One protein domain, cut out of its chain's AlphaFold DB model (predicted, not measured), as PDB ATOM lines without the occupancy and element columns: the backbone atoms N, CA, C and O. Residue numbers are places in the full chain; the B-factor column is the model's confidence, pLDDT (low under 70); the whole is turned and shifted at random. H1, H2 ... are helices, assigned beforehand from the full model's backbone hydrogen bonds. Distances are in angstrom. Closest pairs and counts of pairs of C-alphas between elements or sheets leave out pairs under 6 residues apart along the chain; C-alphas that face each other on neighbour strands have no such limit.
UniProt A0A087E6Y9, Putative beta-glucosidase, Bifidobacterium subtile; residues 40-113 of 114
ATOM      1  N   ALA A  40     161.787 215.927 189.479       91.38
ATOM      2  CA  ALA A  40     161.094 216.001 190.765       91.38
ATOM      3  C   ALA A  40     161.981 215.521 191.925       91.38
ATOM      4  O   ALA A  40     162.093 216.228 192.922       91.38
ATOM      5  N   GLU A  41     162.676 214.390 191.767       91.31
ATOM      6  CA  GLU A  41     163.631 213.892 192.769       91.31
ATOM      7  C   GLU A  41     164.764 214.893 193.008       91.31
ATOM      8  O   GLU A  41     165.124 215.166 194.150       91.31
ATOM      9  N   TRP A  42     165.277 215.510 191.941       90.88
ATOM     10  CA  TRP A  42     166.275 216.569 192.057       90.88
ATOM     11  C   TRP A  42     165.742 217.807 192.768       90.88
ATOM     12  O   TRP A  42     166.454 218.373 193.587       90.88
ATOM     13  N   ARG A  43     164.520 218.247 192.460       90.38
ATOM     14  CA  ARG A  43     163.895 219.432 193.064       90.38
ATOM     15  C   ARG A  43     163.634 219.239 194.557       90.38
ATOM     16  O   ARG A  43     163.834 220.180 195.325       90.38
ATOM     17  N   ASP A  44     163.172 218.053 194.935       89.00
ATOM     18  CA  ASP A  44     162.737 217.745 196.295       89.00
ATOM     19  C   ASP A  44     163.925 217.335 197.198       89.00
ATOM     20  O   ASP A  44     163.815 217.382 198.424       89.00
ATOM     21  N   ASP A  45     165.087 217.006 196.617       87.12
ATOM     22  CA  ASP A  45     166.318 216.741 197.363       87.12
ATOM     23  C   ASP A  45     166.912 218.029 197.977       87.12
ATOM     24  O   ASP A  45     167.078 219.044 197.288       87.12
ATOM     25  N   PRO A  46     167.315 218.014 199.262       85.69
ATOM     26  CA  PRO A  46     167.825 219.202 199.951       85.69
ATOM     27  C   PRO A  46     169.143 219.746 199.369       85.69
ATOM     28  O   PRO A  46     169.458 220.924 199.555       85.69
ATOM     29  N   ILE A  47     169.926 218.915 198.674       88.25
ATOM     30  CA  ILE A  47     171.187 219.296 198.029       88.25
ATOM     31  C   ILE A  47     170.968 219.557 196.535       88.25
ATOM     32  O   ILE A  47     171.473 220.556 196.012       88.25
ATOM     33  N   GLY A  48     170.223 218.682 195.859       88.81
ATOM     34  CA  GLY A  48     169.897 218.737 194.436       88.81
ATOM     35  C   GLY A  48     169.012 219.925 194.072       88.81
ATOM     36  O   GLY A  48     169.287 220.600 193.076       88.81
ATOM     37  N   GLY A  49     168.034 220.260 194.917       90.31
ATOM     38  CA  GLY A  49     167.002 221.260 194.637       90.31
ATOM     39  C   GLY A  49     167.574 222.644 194.341       90.31
ATOM     40  O   GLY A  49     167.305 223.215 193.278       90.31
ATOM     41  N   PRO A  50     168.456 223.184 195.204       91.00
ATOM     42  CA  PRO A  50     169.141 224.443 194.929       91.00
ATOM     43  C   PRO A  50     170.029 224.411 193.676       91.00
ATOM     44  O   PRO A  50     170.237 225.449 193.047       91.00
ATOM     45  N   ILE A  51     170.597 223.255 193.312       91.00
ATOM     46  CA  ILE A  51     171.466 223.128 192.132       91.00
ATOM     47  C   ILE A  51     170.615 223.184 190.860       91.00
ATOM     48  O   ILE A  51     170.902 224.001 189.981       91.00
ATOM     49  N   ILE A  52     169.562 222.364 190.778       88.12
ATOM     50  CA  ILE A  52     168.700 222.302 189.596       88.12
ATOM     51  C   ILE A  52     167.884 223.588 189.423       88.12
ATOM     52  O   ILE A  52     167.767 224.092 188.309       88.12
ATOM     53  N   GLY A  53     167.424 224.206 190.517       88.88
ATOM     54  CA  GLY A  53     166.716 225.487 190.465       88.88
ATOM     55  C   GLY A  53     167.573 226.629 189.905       88.88
ATOM     56  O   GLY A  53     167.068 227.490 189.187       88.88
ATOM     57  N   ASN A  54     168.884 226.626 190.169       88.50
ATOM     58  CA  ASN A  54     169.800 227.599 189.569       88.50
ATOM     59  C   ASN A  54     170.030 227.348 188.074       88.50
ATOM     60  O   ASN A  54     170.128 228.314 187.323       88.50
ATOM     61  N   LEU A  55     170.089 226.081 187.645       84.88
ATOM     62  CA  LEU A  55     170.174 225.734 186.224       84.88
ATOM     63  C   LEU A  55     168.924 226.204 185.469       84.88
ATOM     64  O   LEU A  55     169.048 226.860 184.441       84.88
ATOM     65  N   MET A  56     167.734 225.925 186.009       81.94
ATOM     66  CA  MET A  56     166.466 226.316 185.382       81.94
ATOM     67  C   MET A  56     166.307 227.833 185.291       81.94
ATOM     68  O   MET A  56     165.875 228.338 184.262       81.94
ATOM     69  N   ARG A  57     166.718 228.577 186.326       84.12
ATOM     70  CA  ARG A  57     166.726 230.047 186.289       84.12
ATOM     71  C   ARG A  57     167.658 230.584 185.201       84.12
ATOM     72  O   ARG A  57     167.240 231.426 184.418       84.12
ATOM     73  N   ALA A  58     168.885 230.065 185.122       81.00
ATOM     74  CA  ALA A  58     169.839 230.470 184.089       81.00
ATOM     75  C   ALA A  58     169.328 230.148 182.672       81.00
ATOM     76  O   ALA A  58     169.551 230.921 181.746       81.00
ATOM     77  N   ALA A  59     168.617 229.031 182.505       77.38
ATOM     78  CA  ALA A  59     167.994 228.672 181.238       77.38
ATOM     79  C   ALA A  59     166.797 229.575 180.885       77.38
ATOM     80  O   ALA A  59     166.683 230.025 179.748       77.38
ATOM     81  N   ALA A  60     165.943 229.902 181.859       77.25
ATOM     82  CA  ALA A  60     164.822 230.823 181.670       77.25
ATOM     83  C   ALA A  60     165.287 232.240 181.284       77.25
ATOM     84  O   ALA A  60     164.655 232.890 180.457       77.25
ATOM     85  N   GLU A  61     166.419 232.700 181.823       76.94
ATOM     86  CA  GLU A  61     167.038 233.982 181.455       76.94
ATOM     87  C   GLU A  61     167.587 234.002 180.015       76.94
ATOM     88  O   GLU A  61     167.694 235.078 179.426       76.94
ATOM     89  N   GLN A  62     167.920 232.841 179.438       71.12
ATOM     90  CA  GLN A  62     168.439 232.727 178.069       71.12
ATOM     91  C   GLN A  62     167.348 232.518 177.008       71.12
ATOM     92  O   GLN A  62     167.487 233.055 175.913       71.12
ATOM     93  N   ASP A  63     166.280 231.769 177.319       65.56
ATOM     94  CA  ASP A  63     165.264 231.330 176.336       65.56
ATOM     95  C   ASP A  63     163.827 231.827 176.642       65.56
ATOM     96  O   ASP A  63     162.874 231.613 175.894       65.56
ATOM     97  N   GLY A  64     163.647 232.559 177.744       56.91
ATOM     98  CA  GLY A  64     162.586 233.553 177.915       56.91
ATOM     99  C   GLY A  64     161.141 233.107 178.178       56.91
ATOM    100  O   GLY A  64     160.358 233.985 178.524       56.91
ATOM    101  N   SER A  65     160.717 231.839 178.046       60.31
ATOM    102  CA  SER A  65     159.317 231.489 178.424       60.31
ATOM    103  C   SER A  65     158.923 230.009 178.542       60.31
ATOM    104  O   SER A  65     157.914 229.719 179.181       60.31
ATOM    105  N   ALA A  66     159.655 229.054 177.960       58.75
ATOM    106  CA  ALA A  66     159.142 227.680 177.840       58.75
ATOM    107  C   ALA A  66     159.053 226.900 179.171       58.75
ATOM    108  O   ALA A  66     158.289 225.943 179.269       58.75
ATOM    109  N   LEU A  67     159.805 227.306 180.200       68.50
ATOM    110  CA  LEU A  67     159.895 226.603 181.491       68.50
ATOM    111  C   LEU A  67     158.841 227.049 182.521       68.50
ATOM    112  O   LEU A  67     158.664 226.389 183.548       68.50
ATOM    113  N   ASP A  68     158.125 228.144 182.250       71.06
ATOM    114  CA  ASP A  68     157.098 228.692 183.145       71.06
ATOM    115  C   ASP A  68     155.686 228.156 182.842       71.06
ATOM    116  O   ASP A  68     154.765 228.359 183.636       71.06
ATOM    117  N   ASP A  69     155.501 227.438 181.727       82.12
ATOM    118  CA  ASP A  69     154.218 226.819 181.392       82.12
ATOM    119  C   ASP A  69     153.891 225.653 182.356       82.12
ATOM    120  O   ASP A  69     154.678 224.706 182.470       82.12
ATOM    121  N   PRO A  70     152.722 225.655 183.027       84.12
ATOM    122  CA  PRO A  70     152.352 224.606 183.981       84.12
ATOM    123  C   PRO A  70     152.292 223.194 183.383       84.12
ATOM    124  O   PRO A  70     152.544 222.216 184.089       84.12
ATOM    125  N   THR A  71     151.966 223.065 182.093       85.56
ATOM    126  CA  THR A  71     151.911 221.765 181.408       85.56
ATOM    127  C   THR A  71     153.320 221.242 181.162       85.56
ATOM    128  O   THR A  71     153.596 220.069 181.421       85.56
ATOM    129  N   MET A  72     154.232 222.118 180.735       81.56
ATOM    130  CA  MET A  72     155.651 221.792 180.601       81.56
ATOM    131  C   MET A  72     156.259 221.398 181.950       81.56
ATOM    132  O   MET A  72     156.936 220.377 182.045       81.56
ATOM    133  N   GLN A  73     155.955 222.137 183.019       82.94
ATOM    134  CA  GLN A  73     156.442 221.812 184.361       82.94
ATOM    135  C   GLN A  73     155.943 220.452 184.852       82.94
ATOM    136  O   GLN A  73     156.712 219.708 185.462       82.94
ATOM    137  N   LEU A  74     154.681 220.104 184.580       88.25
ATOM    138  CA  LEU A  74     154.145 218.785 184.911       88.25
ATOM    139  C   LEU A  74     154.875 217.676 184.145       88.25
ATOM    140  O   LEU A  74     155.225 216.658 184.734       88.25
ATOM    141  N   PHE A  75     155.141 217.883 182.854       85.94
ATOM    142  CA  PHE A  75     155.892 216.928 182.039       85.94
ATOM    143  C   PHE A  75     157.340 216.768 182.524       85.94
ATOM    144  O   PHE A  75     157.835 215.652 182.646       85.94
ATOM    145  N   MET A  76     158.003 217.872 182.875       87.31
ATOM    146  CA  MET A  76     159.377 217.857 183.372       87.31
ATOM    147  C   MET A  76     159.541 217.044 184.650       87.31
ATOM    148  O   MET A  76     160.576 216.408 184.804       87.31
ATOM    149  N   GLN A  77     158.545 217.025 185.544       89.31
ATOM    150  CA  GLN A  77     158.643 216.332 186.836       89.31
ATOM    151  C   GLN A  77     159.047 214.859 186.717       89.31
ATOM    152  O   GLN A  77     159.771 214.379 187.585       89.31
ATOM    153  N   SER A  78     158.632 214.163 185.657       89.38
ATOM    154  CA  SER A  78     158.961 212.749 185.434       89.38
ATOM    155  C   SER A  78     160.158 212.521 184.507       89.38
ATOM    156  O   SER A  78     160.573 211.377 184.328       89.38
ATOM    157  N   MET A  79     160.722 213.575 183.913       89.94
ATOM    158  CA  MET A  79     161.858 213.434 183.008       89.94
ATOM    159  C   MET A  79     163.165 213.224 183.775       89.94
ATOM    160  O   MET A  79     163.422 213.949 184.742       89.94
ATOM    161  N   PRO A  80     164.030 212.300 183.319       90.06
ATOM    162  CA  PRO A  80     165.381 212.175 183.846       90.06
ATOM    163  C   PRO A  80     166.221 213.404 183.477       90.06
ATOM    164  O   PRO A  80     166.054 214.000 182.406       90.06
ATOM    165  N   ILE A  81     167.158 213.781 184.350       86.94
ATOM    166  CA  ILE A  81     168.011 214.962 184.149       86.94
ATOM    167  C   ILE A  81     168.795 214.907 182.831       86.94
ATOM    168  O   ILE A  81     168.942 215.939 182.175       86.94
ATOM    169  N   ASN A  82     169.261 213.729 182.404       85.31
ATOM    170  CA  ASN A  82     169.980 213.566 181.133       85.31
ATOM    171  C   ASN A  82     169.161 213.954 179.885       85.31
ATOM    172  O   ASN A  82     169.725 214.137 178.807       85.31
ATOM    173  N   SER A  83     167.838 214.073 180.020       83.50
ATOM    174  CA  SER A  83     166.928 214.494 178.953       83.50
ATOM    175  C   SER A  83     166.660 216.001 178.991       83.50
ATOM    176  O   SER A  83     166.273 216.584 177.978       83.50
ATOM    177  N   LEU A  84     166.915 216.665 180.124       76.00
ATOM    178  CA  LEU A  84     166.698 218.106 180.266       76.00
ATOM    179  C   LEU A  84     167.654 218.923 179.402       76.00
ATOM    180  O   LEU A  84     167.256 219.960 178.884       76.00
ATOM    181  N   SER A  85     168.888 218.471 179.181       68.75
ATOM    182  CA  SER A  85     169.821 219.212 178.325       68.75
ATOM    183  C   SER A  85     169.329 219.325 176.878       68.75
ATOM    184  O   SER A  85     169.537 220.352 176.240       68.75
ATOM    185  N   MET A  86     168.661 218.278 176.368       71.44
ATOM    186  CA  MET A  86     168.090 218.262 175.020       71.44
ATOM    187  C   MET A  86     166.973 219.297 174.909       71.44
ATOM    188  O   MET A  86     166.861 219.972 173.891       71.44
ATOM    189  N   MET A  87     166.184 219.448 175.973       71.25
ATOM    190  CA  MET A  87     165.116 220.440 176.054       71.25
ATOM    191  C   MET A  87     165.659 221.870 176.177       71.25
ATOM    192  O   MET A  87     165.095 222.783 175.590       71.25
ATOM    193  N   LEU A  88     166.763 222.066 176.905       71.75
ATOM    194  CA  LEU A  88     167.383 223.380 177.099       71.75
ATOM    195  C   LEU A  88     168.274 223.822 175.923       71.75
ATOM    196  O   LEU A  88     168.849 224.905 175.973       71.75
ATOM    197  N   GLY A  89     168.429 222.993 174.882       66.56
ATOM    198  CA  GLY A  89     169.255 223.312 173.711       66.56
ATOM    199  C   GLY A  89     170.753 223.435 174.013       66.56
ATOM    200  O   GLY A  89     171.502 224.006 173.222       66.56
ATOM    201  N   MET A  90     171.202 222.908 175.153       66.31
ATOM    202  CA  MET A  90     172.584 222.990 175.620       66.31
ATOM    203  C   MET A  90     173.296 221.632 175.461       66.31
ATOM    204  O   MET A  90     172.652 220.582 175.397       66.31
ATOM    205  N   SER A  91     174.633 221.621 175.403       67.94
ATOM    206  CA  SER A  91     175.417 220.378 175.316       67.94
ATOM    207  C   SER A  91     175.141 219.470 176.530       67.94
ATOM    208  O   SER A  91     175.303 219.870 177.684       67.94
ATOM    209  N   ASN A  92     174.699 218.230 176.271       67.56
ATOM    210  CA  ASN A  92     174.263 217.289 177.315       67.56
ATOM    211  C   ASN A  92     175.375 216.963 178.315       67.56
ATOM    212  O   ASN A  92     175.215 217.120 179.527       67.56
ATOM    213  N   ASP A  93     176.537 216.596 177.787       70.25
ATOM    214  CA  ASP A  93     177.619 216.045 178.593       70.25
ATOM    215  C   ASP A  93     178.218 217.077 179.554       70.25
ATOM    216  O   ASP A  93     178.562 216.737 180.687       70.25
ATOM    217  N   GLU A  94     178.306 218.347 179.153       73.06
ATOM    218  CA  GLU A  94     178.908 219.400 179.978       73.06
ATOM    219  C   GLU A  94     177.986 219.809 181.131       73.06
ATOM    220  O   GLU A  94     178.451 220.008 182.259       73.06
ATOM    221  N   ILE A  95     176.674 219.874 180.890       74.94
ATOM    222  CA  ILE A  95     175.696 220.224 181.925       74.94
ATOM    223  C   ILE A  95     175.529 219.098 182.917       74.94
ATOM    224  O   ILE A  95     175.622 219.351 184.117       74.94
ATOM    225  N   VAL A  96     175.314 217.870 182.444       79.75
ATOM    226  CA  VAL A  96     175.129 216.721 183.332       79.75
ATOM    227  C   VAL A  96     176.395 216.503 184.155       79.75
ATOM    228  O   VAL A  96     176.309 216.405 185.376       79.75
ATOM    229  N   SER A  97     177.583 216.558 183.542       81.62
ATOM    230  CA  SER A  97     178.849 216.428 184.280       81.62
ATOM    231  C   SER A  97     179.048 217.547 185.306       81.62
ATOM    232  O   SER A  97     179.454 217.281 186.440       81.62
ATOM    233  N   SER A  98     178.729 218.799 184.952       83.50
ATOM    234  CA  SER A  98     178.804 219.936 185.881       83.50
ATOM    235  C   SER A  98     177.807 219.798 187.037       83.50
ATOM    236  O   SER A  98     178.153 220.046 188.195       83.50
ATOM    237  N   LEU A  99     176.577 219.368 186.742       87.75
ATOM    238  CA  LEU A  99     175.514 219.156 187.720       87.75
ATOM    239  C   LEU A  99     175.888 218.033 188.696       87.75
ATOM    240  O   LEU A  99     175.867 218.252 189.909       87.75
ATOM    241  N   MET A 100     176.316 216.878 188.174       88.50
ATOM    242  CA  MET A 100     176.776 215.740 188.976       88.50
ATOM    243  C   MET A 100     177.992 216.110 189.825       88.50
ATOM    244  O   MET A 100     178.063 215.745 190.998       88.50
ATOM    245  N   GLY A 101     178.939 216.869 189.267       87.88
ATOM    246  CA  GLY A 101     180.113 217.348 189.997       87.88
ATOM    247  C   GLY A 101     179.740 218.236 191.187       87.88
ATOM    248  O   GLY A 101     180.218 218.016 192.302       87.88
ATOM    249  N   LYS A 102     178.831 219.201 190.982       87.62
ATOM    250  CA  LYS A 102     178.314 220.072 192.054       87.62
ATOM    251  C   LYS A 102     177.568 219.277 193.122       87.62
ATOM    252  O   LYS A 102     177.764 219.536 194.309       87.62
ATOM    253  N   TYR A 103     176.734 218.327 192.706       88.88
ATOM    254  CA  TYR A 103     175.963 217.493 193.619       88.88
ATOM    255  C   TYR A 103     176.875 216.625 194.485       88.88
ATOM    256  O   TYR A 103     176.829 216.735 195.708       88.88
ATOM    257  N   ARG A 104     177.793 215.863 193.877       87.00
ATOM    258  CA  ARG A 104     178.751 215.009 194.600       87.00
ATOM    259  C   ARG A 104     179.621 215.804 195.570       87.00
ATOM    260  O   ARG A 104     179.827 215.362 196.696       87.00
ATOM    261  N   GLY A 105     180.086 216.990 195.173       84.06
ATOM    262  CA  GLY A 105     180.871 217.863 196.050       84.06
ATOM    263  C   GLY A 105     180.101 218.307 197.298       84.06
ATOM    264  O   GLY A 105     180.630 218.249 198.407       84.06
ATOM    265  N   LYS A 106     178.832 218.704 197.141       82.75
ATOM    266  CA  LYS A 106     177.985 219.121 198.268       82.75
ATOM    267  C   LYS A 106     177.493 217.944 199.114       82.75
ATOM    268  O   LYS A 106     177.475 218.057 200.336       82.75
ATOM    269  N   ALA A 107     177.149 216.821 198.488       80.88
ATOM    270  CA  ALA A 107     176.748 215.593 199.170       80.88
ATOM    271  C   ALA A 107     177.883 215.027 200.035       80.88
ATOM    272  O   ALA A 107     177.660 214.658 201.188       80.88
ATOM    273  N   ALA A 108     179.123 215.044 199.534       75.00
ATOM    274  CA  ALA A 108     180.293 214.652 200.313       75.00
ATOM    275  C   ALA A 108     180.520 215.572 201.529       75.00
ATOM    276  O   ALA A 108     180.768 215.081 202.629       75.00
ATOM    277  N   ALA A 109     180.374 216.891 201.359       72.62
ATOM    278  CA  ALA A 109     180.493 217.853 202.458       72.62
ATOM    279  C   ALA A 109     179.388 217.692 203.521       72.62
ATOM    280  O   ALA A 109     179.653 217.854 204.709       72.62
ATOM    281  N   ALA A 110     178.167 217.340 203.109       67.88
ATOM    282  CA  ALA A 110     177.053 217.080 204.019       67.88
ATOM    283  C   ALA A 110     177.220 215.765 204.805       67.88
ATOM    284  O   ALA A 110     176.827 215.690 205.968       67.88
ATOM    285  N   SER A 111     177.837 214.746 204.196       62.91
ATOM    286  CA  SER A 111     178.117 213.451 204.836       62.91
ATOM    287  C   SER A 111     179.303 213.506 205.816       62.91
ATOM    288  O   SER A 111     179.302 212.812 206.829       62.91
ATOM    289  N   GLY A 112     180.297 214.366 205.556       56.94
ATOM    290  CA  GLY A 112     181.498 214.523 206.388       56.94
ATOM    291  C   GLY A 112     181.338 215.376 207.654       56.94
ATOM    292  O   GLY A 112     182.315 215.556 208.372       56.94
ATOM    293  N   ASN A 113     180.145 215.912 207.929       46.72
ATOM    294  CA  ASN A 113     179.874 216.790 209.076       46.72
ATOM    295  C   ASN A 113     179.100 216.085 210.213       46.72
ATOM    296  O   ASN A 113     178.296 216.721 210.896       46.72
TER     297      ASN A 113
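What this domain is: This is residues 40 to 113 of the 114 residues of the protein "Putative beta-glucosidase" of Bifidobacterium subtile (UniProt A0A087E6Y9). The long helix H5 forms one side; H4 folds back beside its beginning as a helical hairpin, while H2 slants away from its middle. Short H1 sits at H2's beginning, and H3 lies farthest out, touching no helix. The printed part has 74 residues with five named helices, H1 to H5 in chain order, and no named strand; the domain's class is all helix, with 55 of the 74 printed residues in the helices, and the whole is compact, with a radius of gyration of the C-alphas of 12.8 A and spans of 39 by 23 by 20 A.

How they stand to each other: H5, residues 92 to 111, touches H2, residues 48 to 63, through residues 99 to 103 and 48 to 52 alone; the closest C-alphas, Gly 48 and Tyr 103, are 6.2 A apart, at a shallow tilt of 30 degrees, opposite ways. With residues 92 to 96 alone, H5 touches H4, residues 81 to 87; the closest C-alphas, Ser 85 and Asn 92, are 4.9 A apart. Their tilt of 34 degrees, opposite ways, is only just shallow. H1, residues 40 to 44, and H2 touch only at the corner, closest at C-alphas 43 and 49, 3.9 A. H3, residues 70 to 76, is close but not clearly touching H4, 8.0 A between C-alphas 76 and 84. Every O i to N i+4 pair is within hydrogen-bond range in H1, H2, H3 and H5, but 1 of 3 in H4, beside 3 of 4 O i to N i+3 pairs.

Where its parts are: H5 is 28.1 A long and ends at C-alpha 111 (178.117, 213.451, 204.836); H2 is 22.5 A. H1 begins at C-alpha 40 (161.094, 216.001, 190.765).

The domain as a whole: The C-alphas farthest apart, Ser 65 and Asn 113, are 39.7 A apart. The printed part has no cut and no long link; pLDDT is under 70 at residues 63 to 67, 85, 89 to 92 and 110 to 113.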